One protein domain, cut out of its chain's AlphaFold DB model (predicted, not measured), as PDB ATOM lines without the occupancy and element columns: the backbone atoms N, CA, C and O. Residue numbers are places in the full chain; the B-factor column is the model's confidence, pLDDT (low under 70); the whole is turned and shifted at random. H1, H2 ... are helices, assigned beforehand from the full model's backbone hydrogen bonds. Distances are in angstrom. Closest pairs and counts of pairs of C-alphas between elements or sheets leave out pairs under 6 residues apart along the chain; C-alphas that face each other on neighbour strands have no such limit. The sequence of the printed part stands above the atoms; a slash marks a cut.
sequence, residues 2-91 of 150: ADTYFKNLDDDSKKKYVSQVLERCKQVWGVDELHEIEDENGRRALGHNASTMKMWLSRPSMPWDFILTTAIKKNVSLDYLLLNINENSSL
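This is residues 2 to 91 of the 150 residues of an uncharacterized protein of Pseudoalteromonas sp. S1649 (UniProt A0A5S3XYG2). One long helix, H2, forms the middle, with three shorter helices packed on it: H4 runs beside its later part, H5 crosses it at a slant while also packing on H4, and H3 packs on its earlier part. A short helix, H1, lies near the beginning of H2, and the long loop of residues 30 to 49 runs out past the last residues of H2 and folds back to H3. The printed part has 90 residues, with five named helices in the order H1 H2 H3 H4 H5 and no named strand, and its class is all helix. It is compact, with a radius of gyration of the C-alphas of 12.8 A and spans of 38 by 32 by 19 A.

H2, the longest helix, holds residues 11 to 29 and is 27.0 A long, from C-alpha 11 at (-11.881, 57.358, 1.833) to C-alpha 29 at (-7.413, 39.574, -17.990). H4, residues 64 to 74, measures 15.2 A, and H3, residues 50 to 58, measures 12.9 A. H1, residues 2 to 7, measures 8.9 A and begins at C-alpha 2 at (-23.239, 47.294, -3.920). H5, residues 78 to 83, measures 8.2 A and ends at C-alpha 83 at (-17.706, 41.485, -3.963).

H2 is the hub, touching three helices. With residues 22 to 29 alone it touches H4, the same way at a shallow tilt of 22 degrees; their closest C-alphas, of Cys 25 and Thr 70, are 6.6 A apart. With residues 21 to 25 alone it touches H5, opposite ways at a steep tilt of 42 degrees; the closest C-alphas, of Val 21 and Leu 81, are 5.7 A apart. With residues 15 to 19 alone it touches H3, opposite ways at a steep tilt of 46 degrees; the closest C-alphas, of Ser 19 and Leu 57, are 5.8 A apart. H4 and H5 touch at a steep tilt of 57 degrees, the closest C-alphas being those of Ala 71 and Leu 78, 6.0 A apart. The helix packing is mostly crossed, with one of these four touching pairs at a shallow tilt. H1 and H2 are close but not clearly touching, the closest C-alphas, of Phe 6 and Lys 14, being 6.7 A apart. H3 is apart from H1, H4 and H5. In H2, H4 and H5 every O i to N i+4 pair is within hydrogen-bond range; in H1 1 of 2 and in H3 4 of 5 are.

The two C-alphas farthest apart, of Asn 8 and Asn 41, are 38.3 A apart. The printed part has no cut. The link from H2 to H3, 20 residues, is long; the other three links are tight. The mean pLDDT of the printed part is 81.2, and residues 2 to 5 and 85 to 91 are under 70.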
ATOM      1  N   ALA A   2     -24.624  46.789  -3.927       49.72
ATOM      2  CA  ALA A   2     -23.239  47.294  -3.920       49.72
ATOM      3  C   ALA A   2     -23.108  48.830  -3.791       49.72
ATOM      4  O   ALA A   2     -22.204  49.315  -3.114       49.72
ATOM      5  N   ASP A   3     -24.038  49.593  -4.380       50.06
ATOM      6  CA  ASP A   3     -24.000  51.067  -4.356       50.06
ATOM      7  C   ASP A   3     -24.156  51.644  -2.933       50.06
ATOM      8  O   ASP A   3     -23.613  52.695  -2.605       50.06
ATOM      9  N   THR A   4     -24.829  50.909  -2.042       59.97
ATOM     10  CA  THR A   4     -24.990  51.265  -0.627       59.97
ATOM     11  C   THR A   4     -23.752  50.943   0.213       59.97
ATOM     12  O   THR A   4     -23.479  51.647   1.176       59.97
ATOM     13  N   TYR A   5     -22.980  49.912  -0.144       67.38
ATOM     14  CA  TYR A   5     -21.784  49.515   0.609       67.38
ATOM     15  C   TYR A   5     -20.620  50.482   0.369       67.38
ATOM     16  O   TYR A   5     -20.054  51.009   1.321       67.38
ATOM     17  N   PHE A   6     -20.313  50.793  -0.897       73.88
ATOM     18  CA  PHE A   6     -19.186  51.666  -1.241       73.88
ATOM     19  C   PHE A   6     -19.354  53.096  -0.701       73.88
ATOM     20  O   PHE A   6     -18.386  53.702  -0.245       73.88
ATOM     21  N   LYS A   7     -20.581  53.636  -0.706       75.38
ATOM     22  CA  LYS A   7     -20.874  54.998  -0.219       75.38
ATOM     23  C   LYS A   7     -20.603  55.174   1.278       75.38
ATOM     24  O   LYS A   7     -20.198  56.264   1.676       75.38
ATOM     25  N   ASN A   8     -20.756  54.107   2.063       79.69
ATOM     26  CA  ASN A   8     -20.622  54.125   3.521       79.69
ATOM     27  C   ASN A   8     -19.182  53.907   4.020       79.69
ATOM     28  O   ASN A   8     -18.945  53.964   5.223       79.69
ATOM     29  N   LEU A   9     -18.230  53.645   3.122       80.94
ATOM     30  CA  LEU A   9     -16.817  53.494   3.468       80.94
ATOM     31  C   LEU A   9     -16.132  54.859   3.636       80.94
ATOM     32  O   LEU A   9     -16.442  55.818   2.919       80.94
ATOM     33  N   ASP A  10     -15.153  54.928   4.538       88.75
ATOM     34  CA  ASP A  10     -14.199  56.036   4.586       88.75
ATOM     35  C   ASP A  10     -13.300  56.043   3.336       88.75
ATOM     36  O   ASP A  10     -13.217  55.059   2.595       88.75
ATOM     37  N   ASP A  11     -12.633  57.166   3.075       85.94
ATOM     38  CA  ASP A  11     -11.881  57.358   1.833       85.94
ATOM     39  C   ASP A  11     -10.709  56.383   1.664       85.94
ATOM     40  O   ASP A  11     -10.404  55.991   0.533       85.94
ATOM     41  N   ASP A  12     -10.071  55.940   2.748       87.69
ATOM     42  CA  ASP A  12      -8.962  54.986   2.668       87.69
ATOM     43  C   ASP A  12      -9.477  53.559   2.450       87.69
ATOM     44  O   ASP A  12      -8.951  52.831   1.596       87.69
ATOM     45  N   SER A  13     -10.578  53.185   3.103       87.19
ATOM     46  CA  SER A  13     -11.295  51.941   2.809       87.19
ATOM     47  C   SER A  13     -11.823  51.901   1.374       87.19
ATOM     48  O   SER A  13     -11.734  50.855   0.724       87.19
ATOM     49  N   LYS A  14     -12.303  53.027   0.826       87.88
ATOM     50  CA  LYS A  14     -12.702  53.134  -0.588       87.88
ATOM     51  C   LYS A  14     -11.524  52.875  -1.515       87.88
ATOM     52  O   LYS A  14     -11.646  52.026  -2.393       87.88
ATOM     53  N   LYS A  15     -10.379  53.538  -1.317       89.12
ATOM     54  CA  LYS A  15      -9.173  53.314  -2.143       89.12
ATOM     55  C   LYS A  15      -8.719  51.855  -2.098       89.12
ATOM     56  O   LYS A  15      -8.404  51.268  -3.136       89.12
ATOM     57  N   LYS A  16      -8.734  51.242  -0.908       89.69
ATOM     58  CA  LYS A  16      -8.401  49.822  -0.732       89.69
ATOM     59  C   LYS A  16      -9.377  48.919  -1.487       89.69
ATOM     60  O   LYS A  16      -8.941  48.005  -2.183       89.69
ATOM     61  N   TYR A  17     -10.675  49.199  -1.399       89.69
ATOM     62  CA  TYR A  17     -11.703  48.464  -2.129       89.69
ATOM     63  C   TYR A  17     -11.538  48.595  -3.650       89.69
ATOM     64  O   TYR A  17     -11.515  47.580  -4.344       89.69
ATOM     65  N   VAL A  18     -11.335  49.814  -4.171       90.69
ATOM     66  CA  VAL A  18     -11.060  50.044  -5.602       90.69
ATOM     67  C   VAL A  18      -9.832  49.247  -6.048       90.69
ATOM     68  O   VAL A  18      -9.886  48.560  -7.065       90.69
ATOM     69  N   SER A  19      -8.753  49.268  -5.263       90.12
ATOM     70  CA  SER A  19      -7.530  48.512  -5.566       90.12
ATOM     71  C   SER A  19      -7.793  47.006  -5.657       90.12
ATOM     72  O   SER A  19      -7.335  46.358  -6.590       90.12
ATOM     73  N   GLN A  20      -8.595  46.447  -4.745       90.19
ATOM     74  CA  GLN A  20      -8.975  45.030  -4.779       90.19
ATOM     75  C   GLN A  20      -9.844  44.670  -5.993       90.19
ATOM     76  O   GLN A  20      -9.687  43.589  -6.558       90.19
ATOM     77  N   VAL A  21     -10.762  45.552  -6.401       91.44
ATOM     78  CA  VAL A  21     -11.579  45.355  -7.611       91.44
ATOM     79  C   VAL A  21     -10.699  45.365  -8.861       91.44
ATOM     80  O   VAL A  21     -10.844  44.502  -9.726       91.44
ATOM     81  N   LEU A  22      -9.765  46.314  -8.949       91.38
ATOM     82  CA  LEU A  22      -8.830  46.409 -10.067       91.38
ATOM     83  C   LEU A  22      -7.873  45.214 -10.125       91.38
ATOM     84  O   LEU A  22      -7.592  44.722 -11.214       91.38
ATOM     85  N   GLU A  23      -7.441  44.691  -8.976       90.50
ATOM     86  CA  GLU A  23      -6.644  43.462  -8.909       90.50
ATOM     87  C   GLU A  23      -7.397  42.269  -9.508       90.50
ATOM     88  O   GLU A  23      -6.855  41.538 -10.333       90.50
ATOM     89  N   ARG A  24      -8.687  42.117  -9.182       90.25
ATOM     90  CA  ARG A  24      -9.530  41.084  -9.803       90.25
ATOM     91  C   ARG A  24      -9.696  41.301 -11.302       90.25
ATOM     92  O   ARG A  24      -9.701  40.332 -12.053       90.25
ATOM     93  N   CYS A  25      -9.776  42.549 -11.762       90.19
ATOM     94  CA  CYS A  25      -9.781  42.827 -13.198       90.19
ATOM     95  C   CYS A  25      -8.484  42.324 -13.854       90.19
ATOM     96  O   CYS A  25      -8.564  41.614 -14.851       90.19
ATOM     97  N   LYS A  26      -7.306  42.600 -13.277       90.44
ATOM     98  CA  LYS A  26      -6.025  42.073 -13.790       90.44
ATOM     99  C   LYS A  26      -6.010  40.546 -13.865       90.44
ATOM    100  O   LYS A  26      -5.683  39.994 -14.910       90.44
ATOM    101  N   GLN A  27      -6.459  39.879 -12.800       89.12
ATOM    102  CA  GLN A  27      -6.555  38.417 -12.744       89.12
ATOM    103  C   GLN A  27      -7.453  37.850 -13.851       89.12
ATOM    104  O   GLN A  27      -7.085  36.882 -14.509       89.12
ATOM    105  N   VAL A  28      -8.605  38.477 -14.099       88.44
ATOM    106  CA  VAL A  28      -9.533  38.082 -15.172       88.44
ATOM    107  C   VAL A  28      -8.922  38.280 -16.561       88.44
ATOM    108  O   VAL A  28      -9.174  37.497 -17.479       88.44
ATOM    109  N   TRP A  29      -8.120  39.328 -16.738       88.00
ATOM    110  CA  TRP A  29      -7.413  39.574 -17.990       88.00
ATOM    111  C   TRP A  29      -6.151  38.721 -18.160       88.00
ATOM    112  O   TRP A  29      -5.718  38.559 -19.298       88.00
ATOM    113  N   GLY A  30      -5.627  38.129 -17.081       87.12
ATOM    114  CA  GLY A  30      -4.398  37.335 -17.093       87.12
ATOM    115  C   GLY A  30      -3.143  38.185 -17.292       87.12
ATOM    116  O   GLY A  30      -2.210  37.732 -17.946       87.12
ATOM    117  N   VAL A  31      -3.151  39.420 -16.785       87.94
ATOM    118  CA  VAL A  31      -2.050  40.388 -16.908       87.94
ATOM    119  C   VAL A  31      -1.503  40.769 -15.536       87.94
ATOM    120  O   VAL A  31      -2.235  40.722 -14.543       87.94
ATOM    121  N   ASP A  32      -0.250  41.213 -15.487       85.69
ATOM    122  CA  ASP A  32       0.383  41.654 -14.239       85.69
ATOM    123  C   ASP A  32       0.043  43.119 -13.928       85.69
ATOM    124  O   ASP A  32      -0.114  43.511 -12.763       85.69
ATOM    125  N   GLU A  33      -0.158  43.918 -14.979       86.31
ATOM    126  CA  GLU A  33      -0.411  45.350 -14.892       86.31
ATOM    127  C   GLU A  33      -1.651  45.783 -15.694       86.31
ATOM    128  O   GLU A  33      -1.892  45.349 -16.817       86.31
ATOM    129  N   LEU A  34      -2.437  46.727 -15.156       85.19
ATOM    130  CA  LEU A  34      -3.690  47.186 -15.793       85.19
ATOM    131  C   LEU A  34      -3.483  47.759 -17.204       85.19
ATOM    132  O   LEU A  34      -4.382  47.695 -18.041       85.19
ATOM    133  N   HIS A  35      -2.313  48.343 -17.465       83.38
ATOM    134  CA  HIS A  35      -2.013  48.983 -18.742       83.38
ATOM    135  C   HIS A  35      -1.695  47.987 -19.868       83.38
ATOM    136  O   HIS A  35      -1.659  48.384 -21.032       83.38
ATOM    137  N   GLU A  36      -1.489  46.713 -19.535       84.38
ATOM    138  CA  GLU A  36      -1.243  45.621 -20.483       84.38
ATOM    139  C   GLU A  36      -2.542  45.071 -21.087       84.38
ATOM    140  O   GLU A  36      -2.509  44.300 -22.039       84.38
ATOM    141  N   ILE A  37      -3.701  45.478 -20.560       85.25
ATOM    142  CA  ILE A  37      -5.008  45.049 -21.060       85.25
ATOM    143  C   ILE A  37      -5.254  45.661 -22.438       85.25
ATOM    144  O   ILE A  37      -5.452  46.868 -22.549       85.25
ATOM    145  N   GLU A  38      -5.286  44.844 -23.485       82.19
ATOM    146  CA  GLU A  38      -5.532  45.297 -24.857       82.19
ATOM    147  C   GLU A  38      -6.985  45.046 -25.291       82.19
ATOM    148  O   GLU A  38      -7.602  44.034 -24.944       82.19
ATOM    149  N   ASP A  39      -7.559  45.999 -26.034       74.06
ATOM    150  CA  ASP A  39      -8.830  45.798 -26.729       74.06
ATOM    151  C   ASP A  39      -8.648  45.005 -28.042       74.06
ATOM    152  O   ASP A  39      -7.539  44.684 -28.462       74.06
ATOM    153  N   GLU A  40      -9.755  44.701 -28.724       71.94
ATOM    154  CA  GLU A  40      -9.754  43.978 -30.012       71.94
ATOM    155  C   GLU A  40      -9.026  44.732 -31.138       71.94
ATOM    156  O   GLU A  40      -8.694  44.142 -32.162       71.94
ATOM    157  N   ASN A  41      -8.758  46.025 -30.947       71.56
ATOM    158  CA  ASN A  41      -8.049  46.885 -31.886       71.56
ATOM    159  C   ASN A  41      -6.575  47.096 -31.485       71.56
ATOM    160  O   ASN A  41      -5.913  47.968 -32.054       71.56
ATOM    161  N   GLY A  42      -6.064  46.359 -30.490       71.31
ATOM    162  CA  GLY A  42      -4.699  46.493 -29.971       71.31
ATOM    163  C   GLY A  42      -4.461  47.771 -29.158       71.31
ATOM    164  O   GLY A  42      -3.315  48.157 -28.914       71.31
ATOM    165  N   ARG A  43      -5.519  48.476 -28.739       75.12
ATOM    166  CA  ARG A  43      -5.398  49.638 -27.856       75.12
ATOM    167  C   ARG A  43      -5.227  49.154 -26.430       75.12
ATOM    168  O   ARG A  43      -6.134  48.580 -25.828       75.12
ATOM    169  N   ARG A  44      -4.057  49.453 -25.885       76.44
ATOM    170  CA  ARG A  44      -3.731  49.215 -24.483       76.44
ATOM    171  C   ARG A  44      -4.664  49.959 -23.543       76.44
ATOM    172  O   ARG A  44      -5.237  50.995 -23.891       76.44
ATOM    173  N   ALA A  45      -4.769  49.424 -22.334       72.50
ATOM    174  CA  ALA A  45      -5.566  49.947 -21.243       72.50
ATOM    175  C   ALA A  45      -7.051  50.182 -21.592       72.50
ATOM    176  O   ALA A  45      -7.693  51.042 -20.988       72.50
ATOM    177  N   LEU A  46      -7.594  49.458 -22.582       79.38
ATOM    178  CA  LEU A  46      -8.936  49.693 -23.142       79.38
ATOM    179  C   LEU A  46      -9.160  51.157 -23.585       79.38
ATOM    180  O   LEU A  46     -10.269  51.675 -23.520       79.38
ATOM    181  N   GLY A  47      -8.095  51.846 -24.013       77.62
ATOM    182  CA  GLY A  47      -8.138  53.252 -24.424       77.62
ATOM    183  C   GLY A  47      -7.917  54.272 -23.300       77.62
ATOM    184  O   GLY A  47      -7.865  55.471 -23.576       77.62
ATOM    185  N   HIS A  48      -7.733  53.840 -22.049       83.62
ATOM    186  CA  HIS A  48      -7.292  54.725 -20.969       83.62
ATOM    187  C   HIS A  48      -5.772  54.922 -21.000       83.62
ATOM    188  O   HIS A  48      -5.021  54.064 -21.443       83.62
ATOM    189  N   ASN A  49      -5.276  56.056 -20.506       82.69
ATOM    190  CA  ASN A  49      -3.833  56.242 -20.348       82.69
ATOM    191  C   ASN A  49      -3.364  55.764 -18.960       82.69
ATOM    192  O   ASN A  49      -4.142  55.678 -18.005       82.69
ATOM    193  N   ALA A  50      -2.062  55.492 -18.827       78.56
ATOM    194  CA  ALA A  50      -1.474  55.013 -17.574       78.56
ATOM    195  C   ALA A  50      -1.654  56.001 -16.401       78.56
ATOM    196  O   ALA A  50      -1.784  55.585 -15.249       78.56
ATOM    197  N   SER A  51      -1.702  57.309 -16.675       81.19
ATOM    198  CA  SER A  51      -1.928  58.347 -15.660       81.19
ATOM    199  C   SER A  51      -3.332  58.251 -15.058       81.19
ATOM    200  O   SER A  51      -3.491  58.339 -13.842       81.19
ATOM    201  N   THR A  52      -4.347  58.007 -15.890       84.56
ATOM    202  CA  THR A  52      -5.735  57.778 -15.480       84.56
ATOM    203  C   THR A  52      -5.846  56.521 -14.618       84.56
ATOM    204  O   THR A  52      -6.501  56.558 -13.580       84.56
ATOM    205  N   MET A  53      -5.142  55.445 -14.976       83.62
ATOM    206  CA  MET A  53      -5.129  54.208 -14.187       83.62
ATOM    207  C   MET A  53      -4.478  54.393 -12.813       83.62
ATOM    208  O   MET A  53      -5.048  53.991 -11.799       83.62
ATOM    209  N   LYS A  54      -3.327  55.077 -12.750       83.56
ATOM    210  CA  LYS A  54      -2.696  55.452 -11.471       83.56
ATOM    211  C   LYS A  54      -3.626  56.313 -10.618       83.56
ATOM    212  O   LYS A  54      -3.693  56.146  -9.401       83.56
ATOM    213  N   MET A  55      -4.374  57.209 -11.256       87.00
ATOM    214  CA  MET A  55      -5.324  58.074 -10.572       87.00
ATOM    215  C   MET A  55      -6.457  57.278  -9.907       87.00
ATOM    216  O   MET A  55      -6.862  57.643  -8.803       87.00
ATOM    217  N   TRP A  56      -6.931  56.180 -10.504       87.94
ATOM    218  CA  TRP A  56      -7.972  55.333  -9.907       87.94
ATOM    219  C   TRP A  56      -7.555  54.716  -8.571       87.94
ATOM    220  O   TRP A  56      -8.363  54.670  -7.652       87.94
ATOM    221  N   LEU A  57      -6.287  54.326  -8.428       82.50
ATOM    222  CA  LEU A  57      -5.751  53.781  -7.173       82.50
ATOM    223  C   LEU A  57      -5.641  54.846  -6.070       82.50
ATOM    224  O   LEU A  57      -5.704  54.536  -4.884       82.50
ATOM    225  N   SER A  58      -5.492  56.115  -6.460       82.69
ATOM    226  CA  SER A  58      -5.343  57.237  -5.523       82.69
ATOM    227  C   SER A  58      -6.668  57.863  -5.071       82.69
ATOM    228  O   SER A  58      -6.693  58.578  -4.066       82.69
ATOM    229  N   ARG A  59      -7.767  57.630  -5.803       83.56
ATOM    230  CA  ARG A  59      -9.053  58.306  -5.581       83.56
ATOM    231  C   ARG A  59     -10.091  57.368  -4.964       83.56
ATOM    232  O   ARG A  59     -10.187  56.214  -5.372       83.56
ATOM    233  N   PRO A  60     -10.954  57.865  -4.061       82.44
ATOM    234  CA  PRO A  60     -12.068  57.099  -3.505       82.44
ATOM    235  C   PRO A  60     -13.248  57.006  -4.498       82.44
ATOM    236  O   PRO A  60     -14.406  57.191  -4.130       82.44
ATOM    237  N   SER A  61     -12.970  56.760  -5.783       84.94
ATOM    238  CA  SER A  61     -13.956  56.733  -6.868       84.94
ATOM    239  C   SER A  61     -13.781  55.494  -7.739       84.94
ATOM    240  O   SER A  61     -12.677  55.229  -8.214       84.94
ATOM    241  N   MET A  62     -14.875  54.779  -7.996       84.81
ATOM    242  CA  MET A  62     -14.866  53.564  -8.811       84.81
ATOM    243  C   MET A  62     -14.761  53.872 -10.315       84.81
ATOM    244  O   MET A  62     -15.566  54.655 -10.827       84.81
ATOM    245  N   PRO A  63     -13.835  53.228 -11.049       89.31
ATOM    246  CA  PRO A  63     -13.768  53.309 -12.504       89.31
ATOM    247  C   PRO A  63     -14.802  52.367 -13.141       89.31
ATOM    248  O   PRO A  63     -14.464  51.321 -13.692       89.31
ATOM    249  N   TRP A  64     -16.084  52.724 -13.032       88.25
ATOM    250  CA  TRP A  64     -17.204  51.875 -13.458       88.25
ATOM    251  C   TRP A  64     -17.124  51.428 -14.915       88.25
ATOM    252  O   TRP A  64     -17.355  50.258 -15.195       88.25
ATOM    253  N   ASP A  65     -16.753  52.336 -15.813       87.38
ATOM    254  CA  ASP A  65     -16.638  52.061 -17.248       87.38
ATOM    255  C   ASP A  65     -15.658  50.911 -17.541       87.38
ATOM    256  O   ASP A  65     -15.983  49.942 -18.230       87.38
ATOM    257  N   PHE A  66     -14.493  50.943 -16.894       89.44
ATOM    258  CA  PHE A  66     -13.470  49.908 -17.006       89.44
ATOM    259  C   PHE A  66     -13.923  48.559 -16.418       89.44
ATOM    260  O   PHE A  66     -13.700  47.501 -17.014       89.44
ATOM    261  N   ILE A  67     -14.585  48.586 -15.255       89.94
ATOM    262  CA  ILE A  67     -15.075  47.379 -14.570       89.94
ATOM    263  C   ILE A  67     -16.179  46.705 -15.393       89.94
ATOM    264  O   ILE A  67     -16.147  45.491 -15.590       89.94
ATOM    265  N   LEU A  68     -17.133  47.485 -15.906       88.50
ATOM    266  CA  LEU A  68     -18.222  46.983 -16.744       88.50
ATOM    267  C   LEU A  68     -17.691  46.434 -18.068       88.50
ATOM    268  O   LEU A  68     -18.075  45.337 -18.469       88.50
ATOM    269  N   THR A  69     -16.750  47.136 -18.703       88.50
ATOM    270  CA  THR A  69     -16.110  46.654 -19.934       88.50
ATOM    271  C   THR A  69     -15.381  45.333 -19.697       88.50
ATOM    272  O   THR A  69     -15.502  44.413 -20.506       88.50
ATOM    273  N   THR A  70     -14.680  45.196 -18.568       88.56
ATOM    274  CA  THR A  70     -14.037  43.935 -18.173       88.56
ATOM    275  C   THR A  70     -15.061  42.817 -17.988       88.56
ATOM    276  O   THR A  70     -14.883  41.743 -18.559       88.56
ATOM    277  N   ALA A  71     -16.153  43.071 -17.260       86.81
ATOM    278  CA  ALA A  71     -17.217  42.091 -17.044       86.81
ATOM    279  C   ALA A  71     -17.808  41.577 -18.365       86.81
ATOM    280  O   ALA A  71     -17.928  40.370 -18.566       86.81
ATOM    281  N   ILE A  72     -18.107  42.493 -19.290       85.25
ATOM    282  CA  ILE A  72     -18.699  42.175 -20.592       85.25
ATOM    283  C   ILE A  72     -17.704  41.410 -21.470       85.25
ATOM    284  O   ILE A  72     -18.021  40.323 -21.950       85.25
ATOM    285  N   LYS A  73     -16.488  41.941 -21.666       85.69
ATOM    286  CA  LYS A  73     -15.507  41.345 -22.590       85.69
ATOM    287  C   LYS A  73     -14.995  39.991 -22.125       85.69
ATOM    288  O   LYS A  73     -14.747  39.116 -22.949       85.69
ATOM    289  N   LYS A  74     -14.813  39.817 -20.816       84.81
ATOM    290  CA  LYS A  74     -14.299  38.567 -20.241       84.81
ATOM    291  C   LYS A  74     -15.396  37.628 -19.773       84.81
ATOM    292  O   LYS A  74     -15.091  36.532 -19.322       84.81
ATOM    293  N   ASN A  75     -16.652  38.028 -19.949       81.69
ATOM    294  CA  ASN A  75     -17.811  37.222 -19.614       81.69
ATOM    295  C   ASN A  75     -17.808  36.759 -18.143       81.69
ATOM    296  O   ASN A  75     -18.084  35.596 -17.839       81.69
ATOM    297  N   VAL A  76     -17.460  37.678 -17.237       83.69
ATOM    298  CA  VAL A  76     -17.385  37.429 -15.790       83.69
ATOM    299  C   VAL A  76     -18.478  38.189 -15.046       83.69
ATOM    300  O   VAL A  76     -18.868  39.293 -15.424       83.69
ATOM    301  N   SER A  77     -18.961  37.610 -13.947       83.31
ATOM    302  CA  SER A  77     -19.981  38.235 -13.102       83.31
ATOM    303  C   SER A  77     -19.485  39.536 -12.461       83.31
ATOM    304  O   SER A  77     -18.409  39.582 -11.858       83.31
ATOM    305  N   LEU A  78     -20.325  40.575 -12.482       84.06
ATOM    306  CA  LEU A  78     -20.044  41.826 -11.776       84.06
ATOM    307  C   LEU A  78     -19.945  41.614 -10.254       84.06
ATOM    308  O   LEU A  78     -19.118  42.246  -9.605       84.06
ATOM    309  N   ASP A  79     -20.711  40.680  -9.684       83.19
ATOM    310  CA  ASP A  79     -20.628  40.348  -8.253       83.19
ATOM    311  C   ASP A  79     -19.275  39.733  -7.874       83.19
ATOM    312  O   ASP A  79     -18.783  39.952  -6.767       83.19
ATOM    313  N   TYR A  80     -18.642  38.998  -8.793       84.75
ATOM    314  CA  TYR A  80     -17.291  38.486  -8.578       84.75
ATOM    315  C   TYR A  80     -16.286  39.642  -8.573       84.75
ATOM    316  O   TYR A  80     -15.528  39.806  -7.615       84.75
ATOM    317  N   LEU A  81     -16.340  40.519  -9.583       86.62
ATOM    318  CA  LEU A  81     -15.448  41.679  -9.655       86.62
ATOM    319  C   LEU A  81     -15.624  42.629  -8.465       86.62
ATOM    320  O   LEU A  81     -14.636  43.142  -7.941       86.62
ATOM    321  N   LEU A  82     -16.850  42.860  -8.000       88.00
ATOM    322  CA  LEU A  82     -17.127  43.818  -6.931       88.00
ATOM    323  C   LEU A  82     -16.988  43.215  -5.535       88.00
ATOM    324  O   LEU A  82     -16.401  43.838  -4.653       88.00
ATOM    325  N   LEU A  83     -17.535  42.031  -5.308       83.44
ATOM    326  CA  LEU A  83     -17.706  41.485  -3.963       83.44
ATOM    327  C   LEU A  83     -16.827  40.256  -3.717       83.44
ATOM    328  O   LEU A  83     -16.794  39.759  -2.596       83.44
ATOM    329  N   ASN A  84     -16.104  39.779  -4.738       79.75
ATOM    330  CA  ASN A  84     -15.379  38.509  -4.704       79.75
ATOM    331  C   ASN A  84     -16.292  37.328  -4.325       79.75
ATOM    332  O   ASN A  84     -15.860  36.366  -3.693       79.75
ATOM    333  N   ILE A  85     -17.583  37.425  -4.666       68.69
ATOM    334  CA  ILE A  85     -18.573  36.395  -4.363       68.69
ATOM    335  C   ILE A  85     -18.676  35.486  -5.588       68.69
ATOM    336  O   ILE A  85     -19.169  35.906  -6.638       68.69
ATOM    337  N   ASN A  86     -18.279  34.226  -5.391       55.22
ATOM    338  CA  ASN A  86     -18.144  33.128  -6.359       55.22
ATOM    339  C   ASN A  86     -16.797  33.109  -7.089       55.22
ATOM    340  O   ASN A  86     -16.409  34.092  -7.709       55.22
ATOM    341  N   GLU A  87     -16.113  31.961  -7.024       56.56
ATOM    342  CA  GLU A  87     -14.955  31.644  -7.864       56.56
ATOM    343  C   GLU A  87     -15.294  31.942  -9.325       56.56
ATOM    344  O   GLU A  87     -16.422  31.679  -9.746       56.56
ATOM    345  N   ASN A  88     -14.326  32.539 -10.027       55.06
ATOM    346  CA  ASN A  88     -14.282  32.986 -11.424       55.06
ATOM    347  C   ASN A  88     -15.063  32.080 -12.404       55.06
ATOM    348  O   ASN A  88     -14.494  31.309 -13.171       55.06
ATOM    349  N   SER A  89     -16.388  32.135 -12.322       54.06
ATOM    350  CA  SER A  89     -17.302  31.236 -13.009       54.06
ATOM    351  C   SER A  89     -17.665  31.918 -14.306       54.06
ATOM    352  O   SER A  89     -18.373  32.929 -14.316       54.06
ATOM    353  N   SER A  90     -17.124  31.379 -15.391       55.62
ATOM    354  CA  SER A  90     -17.548  31.677 -16.748       55.62
ATOM    355  C   SER A  90     -19.075  31.643 -16.794       55.62
ATOM    356  O   SER A  90     -19.678  30.634 -16.428       55.62
ATOM    357  N   LEU A  91     -19.709  32.751 -17.182       58.66
ATOM    358  CA  LEU A  91     -21.150  32.746 -17.426       58.66
ATOM    359  C   LEU A  91     -21.415  31.831 -18.624       58.66
ATOM    360  O   LEU A  91     -20.763  31.979 -19.662       58.66
TER     361      LEU A  91